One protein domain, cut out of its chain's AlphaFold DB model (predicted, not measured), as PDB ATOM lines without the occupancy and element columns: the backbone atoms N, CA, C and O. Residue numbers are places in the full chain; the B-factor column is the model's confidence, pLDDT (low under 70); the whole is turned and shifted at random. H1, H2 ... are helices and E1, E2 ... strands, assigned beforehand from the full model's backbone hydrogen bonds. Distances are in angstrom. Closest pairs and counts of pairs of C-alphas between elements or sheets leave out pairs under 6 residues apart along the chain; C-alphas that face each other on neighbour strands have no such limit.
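AT A GLANCE: This is residues 12 to 130 of the 227 residues of an uncharacterized protein of Acidimicrobiaceae bacterium (UniProt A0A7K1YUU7). A long, strongly twisted sheet of four strands has helix H1 laid across one face, and the small hairpin of E5 and E6 sits beside H1 near one end of the sheet. A free loop, residues 75 to 80, sticks out at one end of the elongated outline, and the short helix H2 lies towards the other end. The printed part has 119 residues with two named helices and six named strands, in the order H1 H2 E1 E2 E3 E4 E5 E6; the larger sheet runs E2 E1 E3 E4, antiparallel, and E5 and E6 make a second antiparallel sheet. The class is mixed, helices and strands, with under half of the residues in named elements. The whole is loose, with a radius of gyration of the C-alphas of 16.8 A and spans of 59 by 31 by 22 A.

IN THESE COORDINATES: H1 is residues 12 to 23, 16.9 A long, and begins at C-alpha 12 (-35.135, -5.592, -33.409). H2 is residues 41 to 44. E1 is residues 48 to 57, 26.7 A long from C-alpha 48 (-42.366, -7.578, -51.391), and bends by 55 degrees at residue 51. E2 is residues 63 to 65. E3 is residues 88 to 96, 26.1 A, and E4 residues 102 to 109, 21.8 A. E5 is residues 111 to 113, and E6, residues 126 to 128, ends at C-alpha 128 (-42.204, -13.288, -25.447).

HOW THE PARTS SIT: In the larger sheet, E1 and E3 are antiparallel at 162 degrees, with N 50 and O 94 2.8 A apart, within hydrogen-bond range. E3 and E4 form a hairpin, with N 93 and O 105 at 2.8 A. E1 and E2 form another, with N 56 and O 64 at 2.8 A; E2 and E4 are the edge strands. H1 is on this sheet, making two layers, a helix on one face of a sheet, at a height over the sheet of 9.4 A. It lies over E1 and E4, and only just over E3, with 3 C-alphas; on the local plane it runs across the strands, at 84 degrees to E1. Its closest C-alphas to E4 are those of Ala 20 and Ala 109, 4.8 A apart, and to E5 those of Ala 16 and Ala 112, 5.6 A. E5 and E6 form a hairpin, with N 127 and O 112 at 2.8 A. E4 and E5 meet only through their link. H2 is not on the larger sheet, and is apart from H1. Every O i to N i+4 pair of H1 is within hydrogen-bond range; H2 is too short for such a pair, and its one O i to N i+3 pair is not within range.

THE WHOLE: The C-alphas farthest apart, those of Glu 41 and Ala 78, are 59.0 A apart. The printed part has no cut. The links H1 to H2, E2 to E3 and E5 to E6 are long, with 17, 22 and 12 residues. The mean pLDDT of the printed part is 81.0; residues 70 to 84, 115 to 120 and 122 are under 70.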
ATOM      1  N   PRO A  12     -34.354  -4.726 -34.298       86.81
ATOM      2  CA  PRO A  12     -35.135  -5.592 -33.409       86.81
ATOM      3  C   PRO A  12     -36.429  -6.138 -34.038       86.81
ATOM      4  O   PRO A  12     -36.730  -7.329 -33.908       86.81
ATOM      5  N   GLU A  13     -37.189  -5.293 -34.741       87.12
ATOM      6  CA  GLU A  13     -38.410  -5.687 -35.454       87.12
ATOM      7  C   GLU A  13     -38.090  -6.689 -36.571       87.12
ATOM      8  O   GLU A  13     -38.776  -7.706 -36.702       87.12
ATOM      9  N   ALA A  14     -36.994  -6.475 -37.303       88.62
ATOM     10  CA  ALA A  14     -36.492  -7.393 -38.313       88.62
ATOM     11  C   ALA A  14     -36.168  -8.767 -37.704       88.62
ATOM     12  O   ALA A  14     -36.619  -9.782 -38.232       88.62
ATOM     13  N   GLN A  15     -35.452  -8.837 -36.571       90.69
ATOM     14  CA  GLN A  15     -35.166 -10.124 -35.915       90.69
ATOM     15  C   GLN A  15     -36.454 -10.873 -35.525       90.69
ATOM     16  O   GLN A  15     -36.562 -12.086 -35.739       90.69
ATOM     17  N   ALA A  16     -37.445 -10.162 -34.977       92.00
ATOM     18  CA  ALA A  16     -38.730 -10.749 -34.600       92.00
ATOM     19  C   ALA A  16     -39.511 -11.251 -35.830       92.00
ATOM     20  O   ALA A  16     -40.032 -12.372 -35.820       92.00
ATOM     21  N   LEU A  17     -39.532 -10.466 -36.912       91.62
ATOM     22  CA  LEU A  17     -40.146 -10.837 -38.186       91.62
ATOM     23  C   LEU A  17     -39.482 -12.076 -38.794       91.62
ATOM     24  O   LEU A  17     -40.180 -13.025 -39.156       91.62
ATOM     25  N   TRP A  18     -38.151 -12.100 -38.882       90.50
ATOM     26  CA  TRP A  18     -37.393 -13.228 -39.429       90.50
ATOM     27  C   TRP A  18     -37.658 -14.516 -38.653       90.50
ATOM     28  O   TRP A  18     -37.861 -15.575 -39.253       90.50
ATOM     29  N   ARG A  19     -37.743 -14.427 -37.324       92.62
ATOM     30  CA  ARG A  19     -38.125 -15.559 -36.478       92.62
ATOM     31  C   ARG A  19     -39.544 -16.046 -36.781       92.62
ATOM     32  O   ARG A  19     -39.742 -17.247 -36.979       92.62
ATOM     33  N   ALA A  20     -40.524 -15.144 -36.840       93.81
ATOM     34  CA  ALA A  20     -41.913 -15.495 -37.144       93.81
ATOM     35  C   ALA A  20     -42.053 -16.115 -38.546       93.81
ATOM     36  O   ALA A  20     -42.726 -17.131 -38.723       93.81
ATOM     37  N   ALA A  21     -41.357 -15.554 -39.536       91.31
ATOM     38  CA  ALA A  21     -41.312 -16.064 -40.900       91.31
ATOM     39  C   ALA A  21     -40.652 -17.448 -40.979       91.31
ATOM     40  O   ALA A  21     -41.168 -18.327 -41.667       91.31
ATOM     41  N   GLY A  22     -39.552 -17.671 -40.253       90.25
ATOM     42  CA  GLY A  22     -38.891 -18.974 -40.158       90.25
ATOM     43  C   GLY A  22     -39.813 -20.045 -39.576       90.25
ATOM     44  O   GLY A  22     -39.968 -21.112 -40.169       90.25
ATOM     45  N   ARG A  23     -40.519 -19.728 -38.482       90.38
ATOM     46  CA  ARG A  23     -41.527 -20.616 -37.871       90.38
ATOM     47  C   ARG A  23     -42.690 -20.939 -38.815       90.38
ATOM     48  O   ARG A  23     -43.250 -22.028 -38.736       90.38
ATOM     49  N   ALA A  24     -43.042 -20.014 -39.705       89.62
ATOM     50  CA  ALA A  24     -44.092 -20.195 -40.706       89.62
ATOM     51  C   ALA A  24     -43.607 -20.847 -42.019       89.62
ATOM     52  O   ALA A  24     -44.417 -21.060 -42.919       89.62
ATOM     53  N   GLY A  25     -42.307 -21.140 -42.166       87.38
ATOM     54  CA  GLY A  25     -41.734 -21.660 -43.414       87.38
ATOM     55  C   GLY A  25     -41.735 -20.647 -44.569       87.38
ATOM     56  O   GLY A  25     -41.800 -21.031 -45.735       87.38
ATOM     57  N   LEU A  26     -41.710 -19.348 -44.255       85.31
ATOM     58  CA  LEU A  26     -41.804 -18.246 -45.218       85.31
ATOM     59  C   LEU A  26     -40.532 -17.396 -45.327       85.31
ATOM     60  O   LEU A  26     -40.493 -16.507 -46.174       85.31
ATOM     61  N   ALA A  27     -39.498 -17.662 -44.523       77.50
ATOM     62  CA  ALA A  27     -38.272 -16.854 -44.491       77.50
ATOM     63  C   ALA A  27     -37.632 -16.666 -45.882       77.50
ATOM     64  O   ALA A  27     -37.306 -15.554 -46.267       77.50
ATOM     65  N   GLU A  28     -37.544 -17.718 -46.697       75.38
ATOM     66  CA  GLU A  28     -36.913 -17.652 -48.030       75.38
ATOM     67  C   GLU A  28     -37.768 -16.949 -49.103       75.38
ATOM     68  O   GLU A  28     -37.362 -16.839 -50.259       75.38
ATOM     69  N   ARG A  29     -38.985 -16.516 -48.754       72.94
ATOM     70  CA  ARG A  29     -39.997 -16.011 -49.699       72.94
ATOM     71  C   ARG A  29     -40.445 -14.585 -49.405       72.94
ATOM     72  O   ARG A  29     -41.304 -14.067 -50.116       72.94
ATOM     73  N   LEU A  30     -39.919 -13.985 -48.345       71.56
ATOM     74  CA  LEU A  30     -40.265 -12.644 -47.906       71.56
ATOM     75  C   LEU A  30     -39.070 -11.731 -48.143       71.56
ATOM     76  O   LEU A  30     -38.040 -11.866 -47.491       71.56
ATOM     77  N   PHE A  31     -39.222 -10.815 -49.096       72.69
ATOM     78  CA  PHE A  31     -38.185  -9.855 -49.449       72.69
ATOM     79  C   PHE A  31     -38.585  -8.453 -49.008       72.69
ATOM     80  O   PHE A  31     -39.733  -8.022 -49.179       72.69
ATOM     81  N   GLU A  32     -37.608  -7.741 -48.462       73.25
ATOM     82  CA  GLU A  32     -37.712  -6.315 -48.200       73.25
ATOM     83  C   GLU A  32     -37.700  -5.523 -49.518       73.25
ATOM     84  O   GLU A  32     -37.133  -5.941 -50.537       73.25
ATOM     85  N   ALA A  33     -38.362  -4.370 -49.519       74.00
ATOM     86  CA  ALA A  33     -38.393  -3.493 -50.675       74.00
ATOM     87  C   ALA A  33     -37.130  -2.609 -50.739       74.00
ATOM     88  O   ALA A  33     -37.069  -1.559 -50.117       74.00
ATOM     89  N   ASP A  34     -36.158  -2.976 -51.573       79.56
ATOM     90  CA  ASP A  34     -35.037  -2.129 -51.979       79.56
ATOM     91  C   ASP A  34     -35.380  -1.302 -53.230       79.56
ATOM     92  O   ASP A  34     -35.381  -1.779 -54.370       79.56
ATOM     93  N   ARG A  35     -35.618  -0.006 -53.018       78.25
ATOM     94  CA  ARG A  35     -35.914   0.944 -54.099       78.25
ATOM     95  C   ARG A  35     -34.784   1.085 -55.119       78.25
ATOM     96  O   ARG A  35     -35.048   1.465 -56.256       78.25
ATOM     97  N   ARG A  36     -33.534   0.782 -54.755       82.94
ATOM     98  CA  ARG A  36     -32.378   0.881 -55.669       82.94
ATOM     99  C   ARG A  36     -32.458  -0.123 -56.819       82.94
ATOM    100  O   ARG A  36     -31.787   0.062 -57.831       82.94
ATOM    101  N   LEU A  37     -33.259  -1.173 -56.652       83.62
ATOM    102  CA  LEU A  37     -33.441  -2.250 -57.617       83.62
ATOM    103  C   LEU A  37     -34.748  -2.116 -58.417       83.62
ATOM    104  O   LEU A  37     -35.025  -2.950 -59.278       83.62
ATOM    105  N   GLU A  38     -35.560  -1.084 -58.173       84.50
ATOM    106  CA  GLU A  38     -36.787  -0.844 -58.943       84.50
ATOM    107  C   GLU A  38     -36.484  -0.620 -60.434       84.50
ATOM    108  O   GLU A  38     -35.523   0.057 -60.800       84.50
ATOM    109  N   GLY A  39     -37.315  -1.199 -61.306       83.69
ATOM    110  CA  GLY A  39     -37.144  -1.146 -62.760       83.69
ATOM    111  C   GLY A  39     -36.370  -2.331 -63.341       83.69
ATOM    112  O   GLY A  39     -36.353  -2.511 -64.562       83.69
ATOM    113  N   TYR A  40     -35.756  -3.171 -62.503       87.31
ATOM    114  CA  TYR A  40     -35.218  -4.451 -62.949       87.31
ATOM    115  C   TYR A  40     -36.334  -5.495 -63.013       87.31
ATOM    116  O   TYR A  40     -36.928  -5.849 -61.999       87.31
ATOM    117  N   GLU A  41     -36.565  -6.064 -64.196       86.06
ATOM    118  CA  GLU A  41     -37.669  -7.005 -64.441       86.06
ATOM    119  C   GLU A  41     -37.674  -8.209 -63.483       86.06
ATOM    120  O   GLU A  41     -38.730  -8.646 -63.030       86.06
ATOM    121  N   TRP A  42     -36.499  -8.745 -63.145       88.25
ATOM    122  CA  TRP A  42     -36.384  -9.854 -62.198       88.25
ATOM    123  C   TRP A  42     -36.790  -9.446 -60.775       88.25
ATOM    124  O   TRP A  42     -37.371 -10.252 -60.052       88.25
ATOM    125  N   TYR A  43     -36.508  -8.201 -60.384       84.19
ATOM    126  CA  TYR A  43     -36.784  -7.661 -59.059       84.19
ATOM    127  C   TYR A  43     -38.255  -7.250 -58.931       84.19
ATOM    128  O   TYR A  43     -38.902  -7.505 -57.915       84.19
ATOM    129  N   ASP A  44     -38.819  -6.652 -59.980       83.88
ATOM    130  CA  ASP A  44     -40.223  -6.224 -60.063       83.88
ATOM    131  C   ASP A  44     -41.219  -7.386 -60.057       83.88
ATOM    132  O   ASP A  44     -42.378  -7.192 -59.706       83.88
ATOM    133  N   ARG A  45     -40.755  -8.612 -60.317       85.44
ATOM    134  CA  ARG A  45     -41.550  -9.842 -60.198       85.44
ATOM    135  C   ARG A  45     -41.600 -10.438 -58.786       85.44
ATOM    136  O   ARG A  45     -42.354 -11.388 -58.579       85.44
ATOM    137  N   LEU A  46     -40.806  -9.942 -57.835       85.00
ATOM    138  CA  LEU A  46     -40.761 -10.486 -56.474       85.00
ATOM    139  C   LEU A  46     -41.947 -10.009 -55.627       85.00
ATOM    140  O   LEU A  46     -42.349  -8.849 -55.701       85.00
ATOM    141  N   ASP A  47     -42.451 -10.896 -54.766       85.06
ATOM    142  CA  ASP A  47     -43.352 -10.533 -53.670       85.06
ATOM    143  C   ASP A  47     -42.568  -9.705 -52.638       85.06
ATOM    144  O   ASP A  47     -41.542 -10.159 -52.126       85.06
ATOM    145  N   ARG A  48     -43.047  -8.500 -52.315       85.25
ATOM    146  CA  ARG A  48     -42.366  -7.578 -51.391       85.25
ATOM    147  C   ARG A  48     -43.253  -7.184 -50.236       85.25
ATOM    148  O   ARG A  48     -44.424  -6.861 -50.444       85.25
ATOM    149  N   ILE A  49     -42.686  -7.137 -49.038       87.00
ATOM    150  CA  ILE A  49     -43.387  -6.591 -47.876       87.00
ATOM    151  C   ILE A  49     -43.451  -5.063 -48.012       87.00
ATOM    152  O   ILE A  49     -42.451  -4.405 -48.281       87.00
ATOM    153  N   THR A  50     -44.647  -4.500 -47.860       86.69
ATOM    154  CA  THR A  50     -44.931  -3.056 -47.933       86.69
ATOM    155  C   THR A  50     -45.452  -2.481 -46.619       86.69
ATOM    156  O   THR A  50     -45.631  -1.271 -46.512       86.69
ATOM    157  N   GLY A  51     -45.683  -3.319 -45.610       88.12
ATOM    158  CA  GLY A  51     -46.013  -2.872 -44.264       88.12
ATOM    159  C   GLY A  51     -46.108  -4.029 -43.279       88.12
ATOM    160  O   GLY A  51     -46.473  -5.145 -43.659       88.12
ATOM    161  N   ILE A  52     -45.808  -3.731 -42.019       89.81
ATOM    162  CA  ILE A  52     -45.874  -4.650 -40.883       89.81
ATOM    163  C   ILE A  52     -46.754  -3.988 -39.819       89.81
ATOM    164  O   ILE A  52     -46.580  -2.815 -39.501       89.81
ATOM    165  N   ASP A  53     -47.731  -4.725 -39.298       92.44
ATOM    166  CA  ASP A  53     -48.505  -4.328 -38.120       92.44
ATOM    167  C   ASP A  53     -48.482  -5.483 -37.122       92.44
ATOM    168  O   ASP A  53     -48.865  -6.610 -37.448       92.44
ATOM    169  N   THR A  54     -48.012  -5.206 -35.910       93.56
ATOM    170  CA  THR A  54     -47.913  -6.205 -34.846       93.56
ATOM    171  C   THR A  54     -48.999  -5.953 -33.814       93.56
ATOM    172  O   THR A  54     -49.134  -4.844 -33.299       93.56
ATOM    173  N   ALA A  55     -49.764  -6.992 -33.494       94.44
ATOM    174  CA  ALA A  55     -50.768  -6.984 -32.443       94.44
ATOM    175  C   ALA A  55     -50.337  -7.894 -31.289       94.44
ATOM    176  O   ALA A  55     -49.879  -9.018 -31.515       94.44
ATOM    177  N   ILE A  56     -50.522  -7.411 -30.065       92.88
ATOM    178  CA  ILE A  56     -50.208  -8.107 -28.821       92.88
ATOM    179  C   ILE A  56     -51.512  -8.401 -28.098       92.88
ATOM    180  O   ILE A  56     -52.259  -7.481 -27.778       92.88
ATOM    181  N   THR A  57     -51.776  -9.672 -27.822       92.19
ATOM    182  CA  THR A  57     -52.877 -10.085 -26.955       92.19
ATOM    183  C   THR A  57     -52.320 -10.347 -25.562       92.19
ATOM    184  O   THR A  57     -51.523 -11.271 -25.361       92.19
ATOM    185  N   ALA A  58     -52.713  -9.512 -24.605       87.12
ATOM    186  CA  ALA A  58     -52.392  -9.654 -23.196       87.12
ATOM    187  C   ALA A  58     -53.066 -10.902 -22.597       87.12
ATOM    188  O   ALA A  58     -53.898 -11.560 -23.223       87.12
ATOM    189  N   TYR A  59     -52.667 -11.273 -21.380       79.19
ATOM    190  CA  TYR A  59     -53.165 -12.493 -20.739       79.19
ATOM    191  C   TYR A  59     -54.658 -12.435 -20.377       79.19
ATOM    192  O   TYR A  59     -55.334 -13.459 -20.378       79.19
ATOM    193  N   ASP A  60     -55.175 -11.242 -20.097       81.88
ATOM    194  CA  ASP A  60     -56.601 -10.981 -19.874       81.88
ATOM    195  C   ASP A  60     -57.441 -11.024 -21.166       81.88
ATOM    196  O   ASP A  60     -58.667 -10.934 -21.110       81.88
ATOM    197  N   GLY A  61     -56.797 -11.213 -22.323       85.25
ATOM    198  CA  GLY A  61     -57.431 -11.278 -23.636       85.25
ATOM    199  C   GLY A  61     -57.530  -9.931 -24.350       85.25
ATOM    200  O   GLY A  61     -57.959  -9.902 -25.508       85.25
ATOM    201  N   GLU A  62     -57.115  -8.825 -23.726       88.88
ATOM    202  CA  GLU A  62     -57.107  -7.524 -24.388       88.88
ATOM    203  C   GLU A  62     -56.056  -7.495 -25.502       88.88
ATOM    204  O   GLU A  62     -54.936  -7.983 -25.344       88.88
ATOM    205  N   THR A  63     -56.420  -6.949 -26.664       91.00
ATOM    206  CA  THR A  63     -55.523  -6.880 -27.819       91.00
ATOM    207  C   THR A  63     -55.179  -5.441 -28.149       91.00
ATOM    208  O   THR A  63     -56.054  -4.636 -28.457       91.00
ATOM    209  N   TRP A  64     -53.884  -5.168 -28.170       90.50
ATOM    210  CA  TRP A  64     -53.298  -3.874 -28.470       90.50
ATOM    211  C   TRP A  64     -52.518  -3.956 -29.775       90.50
ATOM    212  O   TRP A  64     -51.987  -5.011 -30.130       90.50
ATOM    213  N   ARG A  65     -52.386  -2.837 -30.484       90.75
ATOM    214  CA  ARG A  65     -51.278  -2.705 -31.436       90.75
ATOM    215  C   ARG A  65     -49.989  -2.548 -30.648       90.75
ATOM    216  O   ARG A  65     -50.010  -1.921 -29.602       90.75
ATOM    217  N   LEU A  66     -48.875  -3.054 -31.164       86.75
ATOM    218  CA  LEU A  66     -47.576  -2.988 -30.491       86.75
ATOM    219  C   LEU A  66     -47.192  -1.554 -30.098       86.75
ATOM    220  O   LEU A  66     -46.788  -1.335 -28.967       86.75
ATOM    221  N   ARG A  67     -47.409  -0.578 -30.989       82.19
ATOM    222  CA  ARG A  67     -47.164   0.854 -30.722       82.19
ATOM    223  C   ARG A  67     -48.043   1.464 -29.624       82.19
ATOM    224  O   ARG A  67     -47.695   2.491 -29.065       82.19
ATOM    225  N   ASP A  68     -49.197   0.853 -29.382       83.44
ATOM    226  CA  ASP A  68     -50.177   1.292 -28.390       83.44
ATOM    227  C   ASP A  68     -50.130   0.370 -27.159       83.44
ATOM    228  O   ASP A  68     -50.898   0.556 -26.218       83.44
ATOM    229  N   PHE A  69     -49.276  -0.664 -27.176       77.75
ATOM    230  CA  PHE A  69     -49.165  -1.614 -26.086       77.75
ATOM    231  C   PHE A  69     -48.608  -0.848 -24.891       77.75
ATOM    232  O   PHE A  69     -47.580  -0.185 -25.052       77.75
ATOM    233  N   PRO A  70     -49.246  -0.927 -23.709       67.12
ATOM    234  CA  PRO A  70     -48.688  -0.378 -22.486       67.12
ATOM    235  C   PRO A  70     -47.457  -1.216 -22.149       67.12
ATOM    236  O   PRO A  70     -47.522  -2.203 -21.412       67.12
ATOM    237  N   ALA A  71     -46.347  -0.876 -22.811       58.34
ATOM    238  CA  ALA A  71     -45.084  -1.542 -22.655       58.34
ATOM    239  C   ALA A  71     -44.772  -1.496 -21.170       58.34
ATOM    240  O   ALA A  71     -45.021  -0.474 -20.523       58.34
ATOM    241  N   PRO A  72     -44.299  -2.600 -20.601       55.28
ATOM    242  CA  PRO A  72     -44.121  -2.615 -19.185       55.28
ATOM    243  C   PRO A  72     -43.049  -1.577 -18.840       55.28
ATOM    244  O   PRO A  72     -41.898  -1.734 -19.245       55.28
ATOM    245  N   GLU A  73     -43.437  -0.508 -18.137       50.62
ATOM    246  CA  GLU A  73     -42.513   0.453 -17.544       50.62
ATOM    247  C   GLU A  73     -41.494  -0.323 -16.711       50.62
ATOM    248  O   GLU A  73     -41.778  -0.797 -15.612       50.62
ATOM    249  N   ARG A  74     -40.308  -0.517 -17.293       48.34
ATOM    250  CA  ARG A  74     -39.037  -0.743 -16.612       48.34
ATOM    251  C   ARG A  74     -39.170  -0.382 -15.136       48.34
ATOM    252  O   ARG A  74     -39.498   0.774 -14.877       48.34
ATOM    253  N   LYS A  75     -38.994  -1.374 -14.243       42.44
ATOM    254  CA  LYS A  75     -39.356  -1.291 -12.812       42.44
ATOM    255  C   LYS A  75     -39.217   0.151 -12.325       42.44
ATOM    256  O   LYS A  75     -38.138   0.734 -12.459       42.44
ATOM    257  N   ASP A  76     -40.289   0.708 -11.774       38.72
ATOM    258  CA  ASP A  76     -40.184   1.999 -11.113       38.72
ATOM    259  C   ASP A  76     -39.115   1.938 -10.002       38.72
ATOM    260  O   ASP A  76     -38.619   0.875  -9.607       38.72
ATOM    261  N   ALA A  77     -38.768   3.094  -9.444       39.00
ATOM    262  CA  ALA A  77     -37.856   3.180  -8.305       39.00
ATOM    263  C   ALA A  77     -38.357   2.437  -7.032       39.00
ATOM    264  O   ALA A  77     -37.689   2.513  -6.000       39.00
ATOM    265  N   ALA A  78     -39.506   1.736  -7.083       42.88
ATOM    266  CA  ALA A  78     -40.148   0.994  -5.999       42.88
ATOM    267  C   ALA A  78     -40.238  -0.540  -6.218       42.88
ATOM    268  O   ALA A  78     -40.608  -1.254  -5.285       42.88
ATOM    269  N   GLY A  79     -39.836  -1.082  -7.377       46.03
ATOM    270  CA  GLY A  79     -39.517  -2.509  -7.543       46.03
ATOM    271  C   GLY A  79     -40.683  -3.477  -7.808       46.03
ATOM    272  O   GLY A  79     -40.557  -4.660  -7.480       46.03
ATOM    273  N   VAL A  80     -41.793  -3.033  -8.414       39.50
ATOM    274  CA  VAL A  80     -42.956  -3.898  -8.743       39.50
ATOM    275  C   VAL A  80     -42.889  -4.451 -10.189       39.50
ATOM    276  O   VAL A  80     -42.511  -3.707 -11.093       39.50
ATOM    277  N   PRO A  81     -43.228  -5.740 -10.451       49.56
ATOM    278  CA  PRO A  81     -43.021  -6.372 -11.759       49.56
ATOM    279  C   PRO A  81     -44.066  -6.056 -12.836       49.56
ATOM    280  O   PRO A  81     -45.217  -5.712 -12.583       49.56
ATOM    281  N   LEU A  82     -43.629  -6.326 -14.058       48.31
ATOM    282  CA  LEU A  82     -44.276  -6.112 -15.344       48.31
ATOM    283  C   LEU A  82     -45.086  -7.339 -15.819       48.31
ATOM    284  O   LEU A  82     -44.759  -8.453 -15.400       48.31
ATOM    285  N   PRO A  83     -46.131  -7.199 -16.672       50.28
ATOM    286  CA  PRO A  83     -46.962  -8.324 -17.108       50.28
ATOM    287  C   PRO A  83     -46.172  -9.511 -17.692       50.28
ATOM    288  O   PRO A  83     -45.301  -9.382 -18.551       50.28
ATOM    289  N   THR A  84     -46.533 -10.701 -17.208       68.06
ATOM    290  CA  THR A  84     -45.773 -11.963 -17.239       68.06
ATOM    291  C   THR A  84     -45.864 -12.723 -18.567       68.06
ATOM    292  O   THR A  84     -46.296 -13.870 -18.571       68.06
ATOM    293  N   ARG A  85     -45.464 -12.122 -19.691       85.06
ATOM    294  CA  ARG A  85     -45.545 -12.698 -21.057       85.06
ATOM    295  C   ARG A  85     -46.961 -12.657 -21.675       85.06
ATOM    296  O   ARG A  85     -47.912 -13.129 -21.042       85.06
ATOM    297  N   PRO A  86     -47.124 -12.120 -22.904       89.62
ATOM    298  CA  PRO A  86     -48.416 -12.057 -23.591       89.62
ATOM    299  C   PRO A  86     -48.977 -13.449 -23.920       89.62
ATOM    300  O   PRO A  86     -48.242 -14.438 -23.984       89.62
ATOM    301  N   ALA A  87     -50.288 -13.515 -24.151       91.06
ATOM    302  CA  ALA A  87     -50.966 -14.734 -24.580       91.06
ATOM    303  C   ALA A  87     -50.711 -15.042 -26.061       91.06
ATOM    304  O   ALA A  87     -50.556 -16.203 -26.417       91.06
ATOM    305  N   ALA A  88     -50.658 -14.016 -26.915       93.88
ATOM    306  CA  ALA A  88     -50.366 -14.182 -28.335       93.88
ATOM    307  C   ALA A  88     -49.734 -12.925 -28.938       93.88
ATOM    308  O   ALA A  88     -49.991 -11.805 -28.493       93.88
ATOM    309  N   ILE A  89     -48.941 -13.122 -29.989       95.69
ATOM    310  CA  ILE A  89     -48.408 -12.054 -30.834       95.69
ATOM    311  C   ILE A  89     -48.758 -12.403 -32.281       95.69
ATOM    312  O   ILE A  89     -48.499 -13.513 -32.752       95.69
ATOM    313  N   ARG A  90     -49.361 -11.458 -33.001       96.50
ATOM    314  CA  ARG A  90     -49.725 -11.628 -34.411       96.50
ATOM    315  C   ARG A  90     -49.111 -10.519 -35.244       96.50
ATOM    316  O   ARG A  90     -49.426  -9.352 -35.032       96.50
ATOM    317  N   MET A  91     -48.311 -10.897 -36.231       95.25
ATOM    318  CA  MET A  91     -47.790  -9.976 -37.238       95.25
ATOM    319  C   MET A  91     -48.662 -10.052 -38.487       95.25
ATOM    320  O   MET A  91     -48.959 -11.135 -38.993       95.25
ATOM    321  N   THR A  92     -49.086  -8.900 -38.983       95.06
ATOM    322  CA  THR A  92     -49.838  -8.760 -40.227       95.06
ATOM    323  C   THR A  92     -48.948  -8.077 -41.248       95.06
ATOM    324  O   THR A  92     -48.582  -6.918 -41.079       95.06
ATOM    325  N   LEU A  93     -48.598  -8.805 -42.306       92.19
ATOM    326  CA  LEU A  93     -47.758  -8.311 -43.387       92.19
ATOM    327  C   LEU A  93     -48.634  -7.901 -44.563       92.19
ATOM    328  O   LEU A  93     -49.439  -8.697 -45.056       92.19
ATOM    329  N   SER A  94     -48.437  -6.683 -45.045       91.69
ATOM    330  CA  SER A  94     -48.922  -6.263 -46.356       91.69
ATOM    331  C   SER A  94     -47.869  -6.635 -47.391       91.69
ATOM    332  O   SER A  94     -46.710  -6.264 -47.242       91.69
ATOM    333  N   VAL A  95     -48.253  -7.390 -48.417       89.12
ATOM    334  CA  VAL A  95     -47.361  -7.856 -49.483       89.12
ATOM    335  C   VAL A  95     -47.871  -7.340 -50.818       89.12
ATOM    336  O   VAL A  95     -49.033  -7.551 -51.163       89.12
ATOM    337  N   ARG A  96     -47.000  -6.693 -51.588       87.94
ATOM    338  CA  ARG A  96     -47.234  -6.395 -53.001       87.94
ATOM    339  C   ARG A  96     -46.616  -7.509 -53.833       87.94
ATOM    340  O   ARG A  96     -45.414  -7.741 -53.736       87.94
ATOM    341  N   THR A  97     -47.429  -8.196 -54.619       84.81
ATOM    342  CA  THR A  97     -46.983  -9.268 -55.516       84.81
ATOM    343  C   THR A  97     -46.432  -8.691 -56.818       84.81
ATOM    344  O   THR A  97     -46.699  -7.536 -57.165       84.81
ATOM    345  N   GLY A  98     -45.678  -9.499 -57.565       79.75
ATOM    346  CA  GLY A  98     -45.053  -9.070 -58.824       79.75
ATOM    347  C   GLY A  98     -46.030  -8.637 -59.931       79.75
ATOM    348  O   GLY A  98     -45.646  -7.920 -60.847       79.75
ATOM    349  N   ASP A  99     -47.302  -9.033 -59.847       83.19
ATOM    350  CA  ASP A  99     -48.375  -8.572 -60.744       83.19
ATOM    351  C   ASP A  99     -49.021  -7.242 -60.300       83.19
ATOM    352  O   ASP A  99     -49.961  -6.755 -60.929       83.19
ATOM    353  N   GLY A 100     -48.521  -6.646 -59.214       80.44
ATOM    354  CA  GLY A 100     -49.016  -5.401 -58.637       80.44
ATOM    355  C   GLY A 100     -50.222  -5.562 -57.712       80.44
ATOM    356  O   GLY A 100     -50.679  -4.558 -57.161       80.44
ATOM    357  N   SER A 101     -50.737  -6.780 -57.507       86.62
ATOM    358  CA  SER A 101     -51.819  -7.017 -56.552       86.62
ATOM    359  C   SER A 101     -51.328  -6.986 -55.096       86.62
ATOM    360  O   SER A 101     -50.136  -7.057 -54.789       86.62
ATOM    361  N   GLY A 102     -52.266  -6.765 -54.174       88.69
ATOM    362  CA  GLY A 102     -52.004  -6.751 -52.737       88.69
ATOM    363  C   GLY A 102     -52.464  -8.051 -52.089       88.69
ATOM    364  O   GLY A 102     -53.587  -8.497 -52.322       88.69
ATOM    365  N   ARG A 103     -51.626  -8.628 -51.228       90.31
ATOM    366  CA  ARG A 103     -51.953  -9.773 -50.374       90.31
ATOM    367  C   ARG A 103     -51.637  -9.443 -48.922       90.31
ATOM    368  O   ARG A 103     -50.626  -8.813 -48.632       90.31
ATOM    369  N   THR A 104     -52.455  -9.939 -48.004       92.44
ATOM    370  CA  THR A 104     -52.161  -9.901 -46.569       92.44
ATOM    371  C   THR A 104     -51.708 -11.275 -46.095       92.44
ATOM    372  O   THR A 104     -52.327 -12.285 -46.435       92.44
ATOM    373  N   LEU A 105     -50.629 -11.321 -45.318       91.69
ATOM    374  CA  LEU A 105     -50.178 -12.520 -44.616       91.69
ATOM    375  C   LEU A 105     -50.307 -12.302 -43.112       91.69
ATOM    376  O   LEU A 105     -49.997 -11.226 -42.608       91.69
ATOM    377  N   HIS A 106     -50.727 -13.338 -42.396       94.25
ATOM    378  CA  HIS A 106     -50.762 -13.333 -40.939       94.25
ATOM    379  C   HIS A 106     -49.759 -14.353 -40.421       94.25
ATOM    380  O   HIS A 106     -49.853 -15.535 -40.752       94.25
ATOM    381  N   LEU A 107     -48.808 -13.893 -39.614       94.19
ATOM    382  CA  LEU A 107     -47.831 -14.741 -38.950       94.19
ATOM    383  C   LEU A 107     -48.150 -14.807 -37.459       94.19
ATOM    384  O   LEU A 107     -48.355 -13.779 -36.807       94.19
ATOM    385  N   SER A 108     -48.164 -16.026 -36.924       94.94
ATOM    386  CA  SER A 108     -48.116 -16.241 -35.480       94.94
ATOM    387  C   SER A 108     -46.675 -16.040 -35.031       94.94
ATOM    388  O   SER A 108     -45.795 -16.812 -35.416       94.94
ATOM    389  N   ALA A 109     -46.437 -15.004 -34.237       95.25
ATOM    390  CA  ALA A 109     -45.131 -14.717 -33.669       95.25
ATOM    391  C   ALA A 109     -45.110 -15.117 -32.193       95.25
ATOM    392  O   ALA A 109     -46.140 -15.157 -31.522       95.25
ATOM    393  N   ASP A 110     -43.920 -15.426 -31.694       95.69
ATOM    394  CA  ASP A 110     -43.682 -15.732 -30.287       95.69
ATOM    395  C   ASP A 110     -42.832 -14.661 -29.588       95.69
ATOM    396  O   ASP A 110     -42.665 -14.742 -28.372       95.69
ATOM    397  N   LEU A 111     -42.342 -13.671 -30.344       94.44
ATOM    398  CA  LEU A 111     -41.481 -12.569 -29.922       94.44
ATOM    399  C   LEU A 111     -41.902 -11.260 -30.617       94.44
ATOM    400  O   LEU A 111     -42.203 -11.260 -31.810       94.44
ATOM    401  N   ALA A 112     -41.873 -10.155 -29.879       92.44
ATOM    402  CA  ALA A 112     -41.919  -8.782 -30.384       92.44
ATOM    403  C   ALA A 112     -41.076  -7.869 -29.479       92.44
ATOM    404  O   ALA A 112     -40.673  -8.282 -28.392       92.44
ATOM    405  N   PHE A 113     -40.840  -6.628 -29.900       88.00
ATOM    406  CA  PHE A 113     -40.123  -5.624 -29.112       88.00
ATOM    407  C   PHE A 113     -40.973  -4.367 -28.980       88.00
ATOM    408  O   PHE A 113     -41.369  -3.792 -29.985       88.00
ATOM    409  N   ALA A 114     -41.274  -3.959 -27.748       81.38
ATOM    410  CA  ALA A 114     -42.085  -2.771 -27.466       81.38
ATOM    411  C   ALA A 114     -41.250  -1.515 -27.149       81.38
ATOM    412  O   ALA A 114     -41.815  -0.474 -26.842       81.38
ATOM    413  N   GLY A 115     -39.916  -1.618 -27.167       67.56
ATOM    414  CA  GLY A 115     -39.015  -0.502 -26.878       67.56
ATOM    415  C   GLY A 115     -38.751   0.342 -28.122       67.56
ATOM    416  O   GLY A 115     -38.606  -0.206 -29.210       67.56
ATOM    417  N   GLU A 116     -38.650   1.661 -27.953       62.06
ATOM    418  CA  GLU A 116     -38.396   2.620 -29.045       62.06
ATOM    419  C   GLU A 116     -36.898   2.854 -29.335       62.06
ATOM    420  O   GLU A 116     -36.545   3.671 -30.187       62.06
ATOM    421  N   ALA A 117     -35.994   2.193 -28.609       56.97
ATOM    422  CA  ALA A 117     -34.614   2.651 -28.513       56.97
ATOM    423  C   ALA A 117     -33.594   1.928 -29.394       56.97
ATOM    424  O   ALA A 117     -33.700   0.747 -29.730       56.97
ATOM    425  N   TRP A 118     -32.535   2.692 -29.648       63.78
ATOM    426  CA  TRP A 118     -31.377   2.388 -30.465       63.78
ATOM    427  C   TRP A 118     -30.188   2.075 -29.549       63.78
ATOM    428  O   TRP A 118     -30.018   2.719 -28.516       63.78
ATOM    429  N   SER A 119     -29.389   1.080 -29.938       61.59
ATOM    430  CA  SER A 119     -28.073   0.691 -29.391       61.59
ATOM    431  C   SER A 119     -27.920   0.313 -27.904       61.59
ATOM    432  O   SER A 119     -26.893  -0.277 -27.556       61.59
ATOM    433  N   TRP A 120     -28.882   0.599 -27.017       68.00
ATOM    434  CA  TRP A 120     -28.767   0.271 -25.591       68.00
ATOM    435  C   TRP A 120     -29.678  -0.881 -25.165       68.00
ATOM    436  O   TRP A 120     -30.901  -0.820 -25.273       68.00
ATOM    437  N   ILE A 121     -29.064  -1.927 -24.603       75.69
ATOM    438  CA  ILE A 121     -29.754  -3.141 -24.139       75.69
ATOM    439  C   ILE A 121     -30.815  -2.855 -23.081       75.69
ATOM    440  O   ILE A 121     -31.822  -3.547 -22.988       75.69
ATOM    441  N   GLY A 122     -30.598  -1.814 -22.286       69.69
ATOM    442  CA  GLY A 122     -31.500  -1.469 -21.215       69.69
ATOM    443  C   GLY A 122     -32.891  -1.065 -21.712       69.69
ATOM    444  O   GLY A 122     -33.886  -1.335 -21.041       69.69
ATOM    445  N   ASP A 123     -32.971  -0.446 -22.881       72.50
ATOM    446  CA  ASP A 123     -34.238  -0.024 -23.468       72.50
ATOM    447  C   ASP A 123     -34.914  -1.140 -24.281       72.50
ATOM    448  O   ASP A 123     -36.007  -0.951 -24.824       72.50
ATOM    449  N   ALA A 124     -34.287  -2.316 -24.371       79.06
ATOM    450  CA  ALA A 124     -34.917  -3.469 -24.979       79.06
ATOM    451  C   ALA A 124     -36.107  -3.909 -24.117       79.06
ATOM    452  O   ALA A 124     -35.956  -4.305 -22.960       79.06
ATOM    453  N   LEU A 125     -37.301  -3.892 -24.711       82.44
ATOM    454  CA  LEU A 125     -38.527  -4.406 -24.097       82.44
ATOM    455  C   LEU A 125     -39.023  -5.629 -24.882       82.44
ATOM    456  O   LEU A 125     -39.986  -5.517 -25.650       82.44
ATOM    457  N   PRO A 126     -38.352  -6.793 -24.750       87.94
ATOM    458  CA  PRO A 126     -38.794  -8.022 -25.391       87.94
ATOM    459  C   PRO A 126     -40.126  -8.500 -24.802       87.94
ATOM    460  O   PRO A 126     -40.281  -8.672 -23.594       87.94
ATOM    461  N   LEU A 127     -41.076  -8.788 -25.683       90.19
ATOM    462  CA  LEU A 127     -42.336  -9.451 -25.377       90.19
ATOM    463  C   LEU A 127     -42.268 -10.873 -25.919       90.19
ATOM    464  O   LEU A 127     -42.251 -11.064 -27.131       90.19
ATOM    465  N   VAL A 128     -42.251 -11.875 -25.040       92.31
ATOM    466  CA  VAL A 128     -42.204 -13.288 -25.447       92.31
ATOM    467  C   VAL A 128     -43.462 -14.003 -24.992       92.31
ATOM    468  O   VAL A 128     -43.705 -14.062 -23.800       92.31
ATOM    469  N   THR A 129     -44.239 -14.585 -25.903       92.75
ATOM    470  CA  THR A 129     -45.457 -15.369 -25.577       92.75
ATOM    471  C   THR A 129     -45.179 -16.532 -24.628       92.75
ATOM    472  O   THR A 129     -44.084 -17.080 -24.674       92.75
ATOM    473  N   ARG A 130     -46.129 -16.940 -23.772       85.44
ATOM    474  CA  ARG A 130     -45.922 -18.011 -22.761       85.44
ATOM    475  C   ARG A 130     -45.576 -19.387 -23.330       85.44
ATOM    476  O   ARG A 130     -44.836 -20.132 -22.699       85.44
TER     477      ARG A 130